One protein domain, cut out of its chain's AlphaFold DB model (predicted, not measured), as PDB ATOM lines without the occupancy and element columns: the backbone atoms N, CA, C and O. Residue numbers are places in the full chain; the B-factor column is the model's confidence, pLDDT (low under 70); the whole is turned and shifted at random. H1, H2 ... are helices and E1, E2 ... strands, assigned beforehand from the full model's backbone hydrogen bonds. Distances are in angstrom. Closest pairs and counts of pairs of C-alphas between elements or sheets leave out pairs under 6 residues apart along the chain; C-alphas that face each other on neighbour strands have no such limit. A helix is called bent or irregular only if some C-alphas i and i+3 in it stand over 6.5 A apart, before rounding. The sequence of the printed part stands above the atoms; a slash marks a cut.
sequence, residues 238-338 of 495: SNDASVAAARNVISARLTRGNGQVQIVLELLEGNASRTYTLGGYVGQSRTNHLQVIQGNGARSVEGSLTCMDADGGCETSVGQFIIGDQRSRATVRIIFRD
ATOM      1  N   SER A 238     -16.392 134.041  -3.131       86.62
ATOM      2  CA  SER A 238     -17.500 133.568  -2.283       86.62
ATOM      3  C   SER A 238     -18.856 133.956  -2.874       86.62
ATOM      4  O   SER A 238     -18.997 135.060  -3.390       86.62
ATOM      5  N   ASN A 239     -19.849 133.065  -2.777       86.31
ATOM      6  CA  ASN A 239     -21.214 133.298  -3.264       86.31
ATOM      7  C   ASN A 239     -22.173 133.727  -2.130       86.31
ATOM      8  O   ASN A 239     -21.829 133.652  -0.949       86.31
ATOM      9  N   ASP A 240     -23.388 134.163  -2.466       83.38
ATOM     10  CA  ASP A 240     -24.328 134.713  -1.475       83.38
ATOM     11  C   ASP A 240     -24.794 133.689  -0.426       83.38
ATOM     12  O   ASP A 240     -25.003 134.045   0.736       83.38
ATOM     13  N   ALA A 241     -24.887 132.403  -0.787       82.69
ATOM     14  CA  ALA A 241     -25.192 131.332   0.164       82.69
ATOM     15  C   ALA A 241     -24.064 131.164   1.201       82.69
ATOM     16  O   ALA A 241     -24.331 131.063   2.401       82.69
ATOM     17  N   SER A 242     -22.801 131.228   0.760       86.50
ATOM     18  CA  SER A 242     -21.626 131.296   1.639       86.50
ATOM     19  C   SER A 242     -21.675 132.508   2.571       86.50
ATOM     20  O   SER A 242     -21.434 132.360   3.767       86.50
ATOM     21  N   VAL A 243     -22.036 133.693   2.061       89.81
ATOM     22  CA  VAL A 243     -22.174 134.924   2.866       89.81
ATOM     23  C   VAL A 243     -23.266 134.775   3.929       89.81
ATOM     24  O   VAL A 243     -23.059 135.150   5.084       89.81
ATOM     25  N   ALA A 244     -24.424 134.217   3.567       90.50
ATOM     26  CA  ALA A 244     -25.525 133.989   4.497       90.50
ATOM     27  C   ALA A 244     -25.147 132.989   5.600       90.50
ATOM     28  O   ALA A 244     -25.450 133.225   6.770       90.50
ATOM     29  N   ALA A 245     -24.437 131.909   5.255       92.56
ATOM     30  CA  ALA A 245     -23.966 130.920   6.218       92.56
ATOM     31  C   ALA A 245     -22.876 131.475   7.152       92.56
ATOM     32  O   ALA A 245     -22.976 131.296   8.366       92.56
ATOM     33  N   ALA A 246     -21.896 132.210   6.612       95.50
ATOM     34  CA  ALA A 246     -20.757 132.775   7.342       95.50
ATOM     35  C   ALA A 246     -21.156 133.713   8.494       95.50
ATOM     36  O   ALA A 246     -20.483 133.754   9.524       95.50
ATOM     37  N   ARG A 247     -22.278 134.433   8.359       94.50
ATOM     38  CA  ARG A 247     -22.826 135.302   9.418       94.50
ATOM     39  C   ARG A 247     -23.271 134.547  10.672       94.50
ATOM     40  O   ARG A 247     -23.338 135.159  11.735       94.50
ATOM     41  N   ASN A 248     -23.561 133.251  10.554       95.06
ATOM     42  CA  ASN A 248     -23.977 132.415  11.680       95.06
ATOM     43  C   ASN A 248     -22.791 131.849  12.468       95.06
ATOM     44  O   ASN A 248     -23.020 131.289  13.532       95.06
ATOM     45  N   VAL A 249     -21.544 131.971  11.993       96.75
ATOM     46  CA  VAL A 249     -20.387 131.574  12.808       96.75
ATOM     47  C   VAL A 249     -20.233 132.566  13.958       96.75
ATOM     48  O   VAL A 249     -20.033 133.761  13.735       96.75
ATOM     49  N   ILE A 250     -20.331 132.056  15.184       95.44
ATOM     50  CA  ILE A 250     -20.139 132.815  16.419       95.44
ATOM     51  C   ILE A 250     -18.645 132.842  16.754       95.44
ATOM     52  O   ILE A 250     -18.058 133.919  16.875       95.44
ATOM     53  N   SER A 251     -18.029 131.660  16.822       95.44
ATOM     54  CA  SER A 251     -16.604 131.463  17.077       95.44
ATOM     55  C   SER A 251     -16.058 130.251  16.314       95.44
ATOM     56  O   SER A 251     -16.807 129.371  15.883       95.44
ATOM     57  N   ALA A 252     -14.740 130.211  16.119       96.44
ATOM     58  CA  ALA A 252     -14.045 129.031  15.622       96.44
ATOM     59  C   ALA A 252     -12.660 128.934  16.270       96.44
ATOM     60  O   ALA A 252     -11.907 129.906  16.284       96.44
ATOM     61  N   ARG A 253     -12.302 127.757  16.779       94.19
ATOM     62  CA  ARG A 253     -11.000 127.477  17.392       94.19
ATOM     63  C   ARG A 253     -10.375 126.252  16.746       94.19
ATOM     64  O   ARG A 253     -11.038 125.233  16.598       94.19
ATOM     65  N   LEU A 254      -9.094 126.356  16.420       93.31
ATOM     66  CA  LEU A 254      -8.256 125.271  15.922       93.31
ATOM     67  C   LEU A 254      -7.318 124.810  17.046       93.31
ATOM     68  O   LEU A 254      -6.748 125.640  17.748       93.31
ATOM     69  N   THR A 255      -7.176 123.500  17.221       90.88
ATOM     70  CA  THR A 255      -6.201 122.858  18.114       90.88
ATOM     71  C   THR A 255      -5.468 121.746  17.362       90.88
ATOM     72  O   THR A 255      -5.991 121.141  16.418       90.88
ATOM     73  N   ARG A 256      -4.202 121.520  17.730       87.38
ATOM     74  CA  ARG A 256      -3.274 120.614  17.040       87.38
ATOM     75  C   ARG A 256      -2.417 119.883  18.061       87.38
ATOM     76  O   ARG A 256      -1.877 120.508  18.966       87.38
ATOM     77  N   GLY A 257      -2.244 118.580  17.886       83.44
ATOM     78  CA  GLY A 257      -1.384 117.776  18.752       83.44
ATOM     79  C   GLY A 257      -1.309 116.332  18.280       83.44
ATOM     80  O   GLY A 257      -2.255 115.831  17.684       83.44
ATOM     81  N   ASN A 258      -0.181 115.655  18.514       83.12
ATOM     82  CA  ASN A 258       0.000 114.218  18.242       83.12
ATOM     83  C   ASN A 258      -0.376 113.762  16.809       83.12
ATOM     84  O   ASN A 258      -0.854 112.648  16.611       83.12
ATOM     85  N   GLY A 259      -0.190 114.625  15.802       84.19
ATOM     86  CA  GLY A 259      -0.585 114.343  14.413       84.19
ATOM     87  C   GLY A 259      -2.097 114.420  14.146       84.19
ATOM     88  O   GLY A 259      -2.545 114.025  13.074       84.19
ATOM     89  N   GLN A 260      -2.886 114.937  15.086       89.44
ATOM     90  CA  GLN A 260      -4.314 115.212  14.941       89.44
ATOM     91  C   GLN A 260      -4.591 116.715  14.822       89.44
ATOM     92  O   GLN A 260      -3.854 117.564  15.333       89.44
ATOM     93  N   VAL A 261      -5.697 117.022  14.147       92.25
ATOM     94  CA  VAL A 261      -6.309 118.345  14.034       92.25
ATOM     95  C   VAL A 261      -7.708 118.269  14.621       92.25
ATOM     96  O   VAL A 261      -8.486 117.384  14.260       92.25
ATOM     97  N   GLN A 262      -8.053 119.231  15.468       94.12
ATOM     98  CA  GLN A 262      -9.408 119.413  15.966       94.12
ATOM     99  C   GLN A 262      -9.847 120.862  15.731       94.12
ATOM    100  O   GLN A 262      -9.067 121.799  15.887       94.12
ATOM    101  N   ILE A 263     -11.102 121.051  15.323       95.50
ATOM    102  CA  ILE A 263     -11.715 122.371  15.171       95.50
ATOM    103  C   ILE A 263     -13.023 122.396  15.946       95.50
ATOM    104  O   ILE A 263     -13.940 121.639  15.642       95.50
ATOM    105  N   VAL A 264     -13.115 123.296  16.919       95.56
ATOM    106  CA  VAL A 264     -14.363 123.622  17.609       95.56
ATOM    107  C   VAL A 264     -14.995 124.798  16.871       95.56
ATOM    108  O   VAL A 264     -14.458 125.905  16.878       95.56
ATOM    109  N   LEU A 265     -16.114 124.545  16.199       97.06
ATOM    110  CA  LEU A 265     -16.884 125.513  15.424       97.06
ATOM    111  C   LEU A 265     -18.211 125.796  16.135       97.06
ATOM    112  O   LEU A 265     -18.973 124.876  16.431       97.06
ATOM    113  N   GLU A 266     -18.503 127.067  16.385       96.81
ATOM    114  CA  GLU A 266     -19.730 127.511  17.044       96.81
ATOM    115  C   GLU A 266     -20.639 128.233  16.042       96.81
ATOM    116  O   GLU A 266     -20.249 129.235  15.435       96.81
ATOM    117  N   LEU A 267     -21.858 127.724  15.863       96.56
ATOM    118  CA  LEU A 267     -22.847 128.207  14.902       96.56
ATOM    119  C   LEU A 267     -24.133 128.654  15.601       96.56
ATOM    120  O   LEU A 267     -24.634 127.987  16.502       96.56
ATOM    121  N   LEU A 268     -24.718 129.751  15.128       95.75
ATOM    122  CA  LEU A 268     -26.065 130.176  15.486       95.75
ATOM    123  C   LEU A 268     -27.093 129.382  14.661       95.75
ATOM    124  O   LEU A 268     -27.166 129.516  13.436       95.75
ATOM    125  N   GLU A 269     -27.905 128.564  15.327       93.50
ATOM    126  CA  GLU A 269     -28.990 127.796  14.711       93.50
ATOM    127  C   GLU A 269     -30.336 128.242  15.290       93.50
ATOM    128  O   GLU A 269     -30.703 127.926  16.426       93.50
ATOM    129  N   GLY A 270     -31.065 129.041  14.506       89.31
ATOM    130  CA  GLY A 270     -32.202 129.806  15.013       89.31
ATOM    131  C   GLY A 270     -31.713 130.842  16.024       89.31
ATOM    132  O   GLY A 270     -30.908 131.700  15.678       89.31
ATOM    133  N   ASN A 271     -32.159 130.719  17.275       90.62
ATOM    134  CA  ASN A 271     -31.754 131.593  18.381       90.62
ATOM    135  C   ASN A 271     -30.800 130.900  19.378       90.62
ATOM    136  O   ASN A 271     -30.566 131.428  20.461       90.62
ATOM    137  N   ALA A 272     -30.283 129.707  19.057       94.88
ATOM    138  CA  ALA A 272     -29.413 128.932  19.940       94.88
ATOM    139  C   ALA A 272     -27.989 128.834  19.376       94.88
ATOM    140  O   ALA A 272     -27.816 128.530  18.196       94.88
ATOM    141  N   SER A 273     -26.976 129.018  20.228       95.88
ATOM    142  CA  SER A 273     -25.610 128.591  19.902       95.88
ATOM    143  C   SER A 273     -25.538 127.061  19.879       95.88
ATOM    144  O   SER A 273     -26.114 126.390  20.742       95.88
ATOM    145  N   ARG A 274     -24.852 126.519  18.872       97.06
ATOM    146  CA  ARG A 274     -24.582 125.096  18.671       97.06
ATOM    147  C   ARG A 274     -23.106 124.888  18.387       97.06
ATOM    148  O   ARG A 274     -22.510 125.608  17.593       97.06
ATOM    149  N   THR A 275     -22.523 123.876  19.011       96.69
ATOM    150  CA  THR A 275     -21.102 123.556  18.898       96.69
ATOM    151  C   THR A 275     -20.920 122.281  18.089       96.69
ATOM    152  O   THR A 275     -21.606 121.282  18.324       96.69
ATOM    153  N   TYR A 276     -19.965 122.318  17.165       97.12
ATOM    154  CA  TYR A 276     -19.496 121.191  16.373       97.12
ATOM    155  C   TYR A 276     -17.989 121.054  16.574       97.12
ATOM    156  O   TYR A 276     -17.224 121.947  16.219       97.12
ATOM    157  N   THR A 277     -17.559 119.930  17.128       96.62
ATOM    158  CA  THR A 277     -16.153 119.547  17.220       96.62
ATOM    159  C   THR A 277     -15.848 118.638  16.039       96.62
ATOM    160  O   THR A 277     -16.278 117.482  16.004       96.62
ATOM    161  N   LEU A 278     -15.118 119.159  15.060       96.31
ATOM    162  CA  LEU A 278     -14.603 118.387  13.939       96.31
ATOM    163  C   LEU A 278     -13.207 117.855  14.275       96.31
ATOM    164  O   LEU A 278     -12.398 118.574  14.857       96.31
ATOM    165  N   GLY A 279     -12.915 116.618  13.888       94.56
ATOM    166  CA  GLY A 279     -11.612 115.979  14.046       94.56
ATOM    167  C   GLY A 279     -11.081 115.425  12.726       94.56
ATOM    168  O   GLY A 279     -11.852 115.047  11.843       94.56
ATOM    169  N   GLY A 280      -9.759 115.359  12.607       92.25
ATOM    170  CA  GLY A 280      -9.053 114.707  11.508       92.25
ATOM    171  C   GLY A 280      -7.582 114.468  11.843       92.25
ATOM    172  O   GLY A 280      -7.093 114.867  12.900       92.25
ATOM    173  N   TYR A 281      -6.868 113.814  10.933       86.94
ATOM    174  CA  TYR A 281      -5.434 113.544  11.060       86.94
ATOM    175  C   TYR A 281      -4.638 114.449  10.119       86.94
ATOM    176  O   TYR A 281      -5.097 114.740   9.016       86.94
ATOM    177  N   VAL A 282      -3.442 114.861  10.545       80.19
ATOM    178  CA  VAL A 282      -2.439 115.493   9.681       80.19
ATOM    179  C   VAL A 282      -1.841 114.402   8.795       80.19
ATOM    180  O   VAL A 282      -0.991 113.625   9.226       80.19
ATOM    181  N   GLY A 283      -2.323 114.307   7.558       70.19
ATOM    182  CA  GLY A 283      -1.750 113.418   6.555       70.19
ATOM    183  C   GLY A 283      -0.492 114.006   5.908       70.19
ATOM    184  O   GLY A 283      -0.108 115.146   6.151       70.19
ATOM    185  N   GLN A 284       0.106 113.251   4.982       63.75
ATOM    186  CA  GLN A 284       1.076 113.809   4.024       63.75
ATOM    187  C   GLN A 284       0.407 114.756   3.003       63.75
ATOM    188  O   GLN A 284       1.080 115.522   2.315       63.75
ATOM    189  N   SER A 285      -0.927 114.717   2.904       72.62
ATOM    190  CA  SER A 285      -1.722 115.696   2.163       72.62
ATOM    191  C   SER A 285      -1.691 117.056   2.862       72.62
ATOM    192  O   SER A 285      -1.962 117.158   4.054       72.62
ATOM    193  N   ARG A 286      -1.475 118.131   2.092       79.06
ATOM    194  CA  ARG A 286      -1.606 119.519   2.580       79.06
ATOM    195  C   ARG A 286      -3.047 119.910   2.934       79.06
ATOM    196  O   ARG A 286      -3.248 120.970   3.526       79.06
ATOM    197  N   THR A 287      -4.019 119.085   2.545       85.75
ATOM    198  CA  THR A 287      -5.447 119.242   2.831       85.75
ATOM    199  C   THR A 287      -5.919 118.052   3.654       85.75
ATOM    200  O   THR A 287      -5.925 116.918   3.170       85.75
ATOM    201  N   ASN A 288      -6.328 118.315   4.891       89.00
ATOM    202  CA  ASN A 288      -6.796 117.306   5.835       89.00
ATOM    203  C   ASN A 288      -8.325 117.327   5.879       89.00
ATOM    204  O   ASN A 288      -8.912 118.389   6.079       89.00
ATOM    205  N   HIS A 289      -8.975 116.180   5.684       92.56
ATOM    206  CA  HIS A 289     -10.430 116.067   5.819       92.56
ATOM    207  C   HIS A 289     -10.828 115.999   7.296       92.56
ATOM    208  O   HIS A 289     -10.148 115.362   8.101       92.56
ATOM    209  N   LEU A 290     -11.935 116.660   7.636       93.38
ATOM    210  CA  LEU A 290     -12.443 116.800   8.995       93.38
ATOM    211  C   LEU A 290     -13.892 116.306   9.068       93.38
ATOM    212  O   LEU A 290     -14.741 116.721   8.276       93.38
ATOM    213  N   GLN A 291     -14.180 115.454  10.048       92.94
ATOM    214  CA  GLN A 291     -15.514 114.909  10.317       92.94
ATOM    215  C   GLN A 291     -15.971 115.331  11.714       92.94
ATOM    216  O   GLN A 291     -15.143 115.469  12.613       92.94
ATOM    217  N   VAL A 292     -17.273 115.538  11.926       94.56
ATOM    218  CA  VAL A 292     -17.815 115.833  13.265       94.56
ATOM    219  C   VAL A 292     -17.619 114.614  14.171       94.56
ATOM    220  O   VAL A 292     -18.220 113.568  13.946       94.56
ATOM    221  N   ILE A 293     -16.789 114.767  15.204       94.38
ATOM    222  CA  ILE A 293     -16.536 113.744  16.234       94.38
ATOM    223  C   ILE A 293     -17.401 113.954  17.485       94.38
ATOM    224  O   ILE A 293     -17.628 113.020  18.248       94.38
ATOM    225  N   GLN A 294     -17.900 115.174  17.693       94.25
ATOM    226  CA  GLN A 294     -18.836 115.531  18.758       94.25
ATOM    227  C   GLN A 294     -19.614 116.784  18.337       94.25
ATOM    228  O   GLN A 294     -19.060 117.667  17.687       94.25
ATOM    229  N   GLY A 295     -20.879 116.915  18.728       91.81
ATOM    230  CA  GLY A 295     -21.632 118.149  18.511       91.81
ATOM    231  C   GLY A 295     -23.012 118.125  19.159       91.81
ATOM    232  O   GLY A 295     -23.458 117.082  19.632       91.81
ATOM    233  N   ASN A 296     -23.677 119.281  19.195       93.44
ATOM    234  CA  ASN A 296     -25.039 119.418  19.728       93.44
ATOM    235  C   ASN A 296     -26.022 120.141  18.782       93.44
ATOM    236  O   ASN A 296     -27.154 120.414  19.189       93.44
ATOM    237  N   GLY A 297     -25.599 120.495  17.564       89.31
ATOM    238  CA  GLY A 297     -26.435 121.130  16.540       89.31
ATOM    239  C   GLY A 297     -27.219 120.143  15.675       89.31
ATOM    240  O   GLY A 297     -27.089 118.929  15.825       89.31
ATOM    241  N   ALA A 298     -28.072 120.674  14.796       87.56
ATOM    242  CA  ALA A 298     -29.027 119.898  14.000       87.56
ATOM    243  C   ALA A 298     -28.691 119.820  12.497       87.56
ATOM    244  O   ALA A 298     -29.447 119.227  11.727       87.56
ATOM    245  N   ARG A 299     -27.590 120.436  12.053       88.06
ATOM    246  CA  ARG A 299     -27.150 120.453  10.651       88.06
ATOM    247  C   ARG A 299     -26.057 119.415  10.416       88.06
ATOM    248  O   ARG A 299     -25.242 119.151  11.295       88.06
ATOM    249  N   SER A 300     -25.986 118.886   9.193       91.81
ATOM    250  CA  SER A 300     -24.748 118.243   8.744       91.81
ATOM    251  C   SER A 300     -23.646 119.296   8.644       91.81
ATOM    252  O   SER A 300     -23.896 120.410   8.163       91.81
ATOM    253  N   VAL A 301     -22.443 118.942   9.097       94.62
ATOM    254  CA  VAL A 301     -21.231 119.743   8.933       94.62
ATOM    255  C   VAL A 301     -20.089 118.818   8.518       94.62
ATOM    256  O   VAL A 301     -19.767 117.860   9.217       94.62
ATOM    257  N   GLU A 302     -19.461 119.118   7.388       93.75
ATOM    258  CA  GLU A 302     -18.248 118.457   6.890       93.75
ATOM    259  C   GLU A 302     -17.147 119.512   6.746       93.75
ATOM    260  O   GLU A 302     -17.446 120.676   6.468       93.75
ATOM    261  N   GLY A 303     -15.876 119.139   6.909       95.25
ATOM    262  CA  GLY A 303     -14.776 120.098   6.815       95.25
ATOM    263  C   GLY A 303     -13.557 119.601   6.044       95.25
ATOM    264  O   GLY A 303     -13.314 118.403   5.891       95.25
ATOM    265  N   SER A 304     -12.732 120.550   5.621       95.12
ATOM    266  CA  SER A 304     -11.320 120.328   5.325       95.12
ATOM    267  C   SER A 304     -10.469 121.488   5.842       95.12
ATOM    268  O   SER A 304     -10.967 122.601   6.011       95.12
ATOM    269  N   LEU A 305      -9.187 121.230   6.112       94.69
ATOM    270  CA  LEU A 305      -8.198 122.238   6.499       94.69
ATOM    271  C   LEU A 305      -6.985 122.158   5.570       94.69
ATOM    272  O   LEU A 305      -6.300 121.134   5.538       94.69
ATOM    273  N   THR A 306      -6.709 123.246   4.852       94.06
ATOM    274  CA  THR A 306      -5.565 123.383   3.939       94.06
ATOM    275  C   THR A 306      -4.497 124.276   4.565       94.06
ATOM    276  O   THR A 306      -4.786 125.430   4.881       94.06
ATOM    277  N   CYS A 307      -3.264 123.784   4.712       93.00
ATOM    278  CA  CYS A 307      -2.151 124.593   5.227       93.00
ATOM    279  C   CYS A 307      -1.568 125.529   4.149       93.00
ATOM    280  O   CYS A 307      -1.497 125.167   2.964       93.00
ATOM    281  N   MET A 308      -1.188 126.748   4.555       93.56
ATOM    282  CA  MET A 308      -0.924 127.871   3.644       93.56
ATOM    283  C   MET A 308       0.487 128.457   3.696       93.56
ATOM    284  O   MET A 308       0.829 129.225   2.798       93.56
ATOM    285  N   ASP A 309       1.305 128.131   4.690       91.69
ATOM    286  CA  ASP A 309       2.641 128.716   4.829       91.69
ATOM    287  C   ASP A 309       3.620 128.120   3.802       91.69
ATOM    288  O   ASP A 309       3.540 126.946   3.423       91.69
ATOM    289  N   ALA A 310       4.520 128.954   3.281       89.69
ATOM    290  CA  ALA A 310       5.384 128.602   2.151       89.69
ATOM    291  C   ALA A 310       6.467 127.563   2.500       89.69
ATOM    292  O   ALA A 310       6.961 126.871   1.611       89.69
ATOM    293  N   ASP A 311       6.810 127.430   3.783       89.38
ATOM    294  CA  ASP A 311       7.764 126.453   4.318       89.38
ATOM    295  C   ASP A 311       7.152 125.057   4.550       89.38
ATOM    296  O   ASP A 311       7.857 124.128   4.943       89.38
ATOM    297  N   GLY A 312       5.851 124.886   4.285       86.06
ATOM    298  CA  GLY A 312       5.119 123.652   4.582       86.06
ATOM    299  C   GLY A 312       4.616 123.562   6.025       86.06
ATOM    300  O   GLY A 312       4.075 122.522   6.400       86.06
ATOM    301  N   GLY A 313       4.759 124.636   6.808       89.38
ATOM    302  CA  GLY A 313       4.062 124.817   8.073       89.38
ATOM    303  C   GLY A 313       2.545 124.937   7.908       89.38
ATOM    304  O   GLY A 313       1.986 124.812   6.813       89.38
ATOM    305  N   CYS A 314       1.871 125.166   9.031       90.56
ATOM    306  CA  CYS A 314       0.416 125.305   9.096       90.56
ATOM    307  C   CYS A 314      -0.027 126.518   9.935       90.56
ATOM    308  O   CYS A 314      -1.226 126.704  10.158       90.56
ATOM    309  N   GLU A 315       0.898 127.349  10.411       92.06
ATOM    310  CA  GLU A 315       0.644 128.558  11.201       92.06
ATOM    311  C   GLU A 315      -0.346 129.550  10.554       92.06
ATOM    312  O   GLU A 315      -0.962 130.387  11.222       92.06
ATOM    313  N   THR A 316      -0.562 129.410   9.250       95.00
ATOM    314  CA  THR A 316      -1.716 129.885   8.501       95.00
ATOM    315  C   THR A 316      -2.425 128.689   7.857       95.00
ATOM    316  O   THR A 316      -1.826 127.871   7.159       95.00
ATOM    317  N   SER A 317      -3.739 128.572   8.039       95.44
ATOM    318  CA  SER A 317      -4.541 127.527   7.386       95.44
ATOM    319  C   SER A 317      -5.917 128.039   6.970       95.44
ATOM    320  O   SER A 317      -6.480 128.912   7.621       95.44
ATOM    321  N   VAL A 318      -6.487 127.478   5.904       97.00
ATOM    322  CA  VAL A 318      -7.865 127.754   5.467       97.00
ATOM    323  C   VAL A 318      -8.731 126.543   5.772       97.00
ATOM    324  O   VAL A 318      -8.531 125.474   5.198       97.00
ATOM    325  N   GLY A 319      -9.690 126.715   6.679       96.50
ATOM    326  CA  GLY A 319     -10.767 125.763   6.908       96.50
ATOM    327  C   GLY A 319     -11.916 126.016   5.937       96.50
ATOM    328  O   GLY A 319     -12.414 127.141   5.855       96.50
ATOM    329  N   GLN A 320     -12.345 124.983   5.217       96.25
ATOM    330  CA  GLN A 320     -13.523 124.997   4.354       96.25
ATOM    331  C   GLN A 320     -14.579 124.065   4.947       96.25
ATOM    332  O   GLN A 320     -14.383 122.854   4.999       96.25
ATOM    333  N   PHE A 321     -15.694 124.638   5.395       96.25
ATOM    334  CA  PHE A 321     -16.783 123.935   6.068       96.25
ATOM    335  C   PHE A 321     -18.021 123.933   5.184       96.25
ATOM    336  O   PHE A 321     -18.522 124.983   4.782       96.25
ATOM    337  N   ILE A 322     -18.527 122.745   4.893       95.06
ATOM    338  CA  ILE A 322     -19.808 122.525   4.238       95.06
ATOM    339  C   ILE A 322     -20.847 122.390   5.345       95.06
ATOM    340  O   ILE A 322     -20.726 121.509   6.189       95.06
ATOM    341  N   ILE A 323     -21.852 123.263   5.348       93.31
ATOM    342  CA  ILE A 323     -22.920 123.291   6.353       93.31
ATOM    343  C   ILE A 323     -24.262 123.087   5.645       93.31
ATOM    344  O   ILE A 323     -24.541 123.752   4.645       93.31
ATOM    345  N   GLY A 324     -25.104 122.207   6.190       90.12
ATOM    346  CA  GLY A 324     -26.432 121.891   5.653       90.12
ATOM    347  C   GLY A 324     -26.492 120.574   4.872       90.12
ATOM    348  O   GLY A 324     -25.492 119.884   4.683       90.12
ATOM    349  N   ASP A 325     -27.700 120.208   4.448       85.94
ATOM    350  CA  ASP A 325     -27.968 119.031   3.609       85.94
ATOM    351  C   ASP A 325     -27.764 119.338   2.110       85.94
ATOM    352  O   ASP A 325     -27.404 120.450   1.730       85.94
ATOM    353  N   GLN A 326     -28.050 118.380   1.221       82.56
ATOM    354  CA  GLN A 326     -27.927 118.579  -0.234       82.56
ATOM    355  C   GLN A 326     -28.789 119.728  -0.801       82.56
ATOM    356  O   GLN A 326     -28.511 120.191  -1.905       82.56
ATOM    357  N   ARG A 327     -29.823 120.189  -0.081       83.00
ATOM    358  CA  ARG A 327     -30.749 121.254  -0.511       83.00
ATOM    359  C   ARG A 327     -30.443 122.613   0.123       83.00
ATOM    360  O   ARG A 327     -30.868 123.635  -0.405       83.00
ATOM    361  N   SER A 328     -29.714 122.625   1.237       85.50
ATOM    362  CA  SER A 328     -29.335 123.812   2.018       85.50
ATOM    363  C   SER A 328     -27.820 124.059   2.073       85.50
ATOM    364  O   SER A 328     -27.372 124.959   2.784       85.50
ATOM    365  N   ARG A 329     -27.036 123.274   1.317       89.81
ATOM    366  CA  ARG A 329     -25.568 123.260   1.310       89.81
ATOM    367  C   ARG A 329     -24.969 124.651   1.093       89.81
ATOM    368  O   ARG A 329     -25.061 125.211   0.002       89.81
ATOM    369  N   ALA A 330     -24.262 125.154   2.098       93.25
ATOM    370  CA  ALA A 330     -23.480 126.380   2.010       93.25
ATOM    371  C   ALA A 330     -22.029 126.144   2.447       93.25
ATOM    372  O   ALA A 330     -21.766 125.421   3.408       93.25
ATOM    373  N   THR A 331     -21.085 126.777   1.749       94.75
ATOM    374  CA  THR A 331     -19.649 126.686   2.052       94.75
ATOM    375  C   THR A 331     -19.219 127.893   2.875       94.75
ATOM    376  O   THR A 331     -19.234 129.013   2.369       94.75
ATOM    377  N   VAL A 332     -18.792 127.687   4.116       96.69
ATOM    378  CA  VAL A 332     -18.158 128.713   4.953       96.69
ATOM    379  C   VAL A 332     -16.649 128.512   4.923       96.69
ATOM    380  O   VAL A 332     -16.163 127.403   5.125       96.69
ATOM    381  N   ARG A 333     -15.895 129.588   4.687       97.06
ATOM    382  CA  ARG A 333     -14.427 129.565   4.727       97.06
ATOM    383  C   ARG A 333     -13.930 130.392   5.909       97.06
ATOM    384  O   ARG A 333     -14.416 131.500   6.132       97.06
ATOM    385  N   ILE A 334     -12.984 129.845   6.664       98.12
ATOM    386  CA  ILE A 334     -12.393 130.465   7.855       98.12
ATOM    387  C   ILE A 334     -10.877 130.388   7.717       98.12
ATOM    388  O   ILE A 334     -10.337 129.300   7.531       98.12
ATOM    389  N   ILE A 335     -10.182 131.519   7.805       98.00
ATOM    390  CA  ILE A 335      -8.722 131.513   7.922       98.00
ATOM    391  C   ILE A 335      -8.385 131.364   9.401       98.00
ATOM    392  O   ILE A 335      -8.862 132.145  10.221       98.00
ATOM    393  N   PHE A 336      -7.557 130.385   9.734       97.69
ATOM    394  CA  PHE A 336      -6.945 130.249  11.044       97.69
ATOM    395  C   PHE A 336      -5.517 130.782  10.986       97.69
ATOM    396  O   PHE A 336      -4.750 130.442  10.081       97.69
ATOM    397  N   ARG A 337      -5.170 131.615  11.966       96.31
ATOM    398  CA  ARG A 337      -3.802 132.022  12.280       96.31
ATOM    399  C   ARG A 337      -3.464 131.415  13.639       96.31
ATOM    400  O   ARG A 337      -4.232 131.602  14.574       96.31
ATOM    401  N   ASP A 338      -2.362 130.694  13.728       94.00
ATOM    402  CA  ASP A 338      -1.861 130.032  14.938       94.00
ATOM    403  C   ASP A 338      -0.341 130.136  14.863       94.00
ATOM    404  O   ASP A 338       0.290 129.455  14.063       94.00
TER     405      ASP A 338
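AT A GLANCE: This is residues 238 to 338 of the 495 residues of an uncharacterized protein of Proteobacteria bacterium (UniProt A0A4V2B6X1). One sheet of seven strands curls round into a nearly closed barrel, and the first and last strands, E1 and E7, come near each other without a row of pairing between them. The one helix, H1, packs near one end of the barrel, by the first residues of E7. The printed part has 101 residues with one named helix and seven named strands, in the order H1 E1 E2 E3 E4 E5 E6 E7; the sheet runs E1 - E2 - E3 - E4 - E5 - E6 - E7, all antiparallel, and the class is mostly strand. The whole is compact, with a radius of gyration of the C-alphas of 13.3 A, and spans 40 by 28 by 23 A.

HOW THE PARTS SIT: Along the printed part come H1, residues 240 to 246, E1, 249 to 257, E2, 260 to 269, E3, 272 to 281, E4, 287 to 295, E5, 301 to 307, E6, 316 to 323, and E7, 330 to 338. H1 is on the sheet at a height of 7.8 A; its closest C-alphas to E7 are those of Ser 242 and Thr 331, 5.0 A apart. It lies over none of the strands, but only just: 2 of its C-alphas fall on E6 and 2 on E7. In H1 every O i to N i+4 pair is within hydrogen-bond range. The strands form a meander, each the antiparallel neighbour of the one before, and each neighbour pair is a hairpin. E1 and E2 stand at 169 degrees, with N 253 and O 264 within hydrogen-bond range at 2.8 A. For E2 and E3, at 161 degrees, N 265 and O 276 are 2.8 A apart. E4 pairs in a staggered way: with E3 over residues 291 to 295, where N 277 and O 294 are 2.8 A apart, and with E5 over residues 287 to 291, where N 290 and O 303 are 2.8 A apart. For E5 and E6, N 304 and O 320 are 2.9 A apart; for E6 and E7, N 319 and O 334 are 2.8 A apart. The sheet is a folded sheet, bent back on itself: E1, E2 and E3 face E5, E6 and E7, with E4 as the hinge. The edge strands E1 and E7 come closest at the C-alphas of Leu 254 and Phe 336, 7.1 A apart. E2 and E6 are apart.

IN THESE COORDINATES: H1 begins at C-alpha 240, (-24.328, 134.713, -1.475), and is 9.7 A long. From first to last C-alpha E1 measures 24.2 A, E2 27.7 A, E3 29.8 A, E4 22.6 A, E5 20.0 A, E6 22.3 A and E7 25.5 A. E4 begins at C-alpha 287, (-5.447, 119.242, 2.831), and E7 ends at C-alpha 338, (-1.861, 130.032, 14.938).

THE WHOLE: The two C-alphas farthest apart, those of Asn 271 and Asp 311, are 42.3 A apart. The printed part has no cut. No link is long; those from E5 to E6 and from E6 to E7 are short, the others tight. Mean pLDDT of the printed part is 91.4, and residue 284 is under 70.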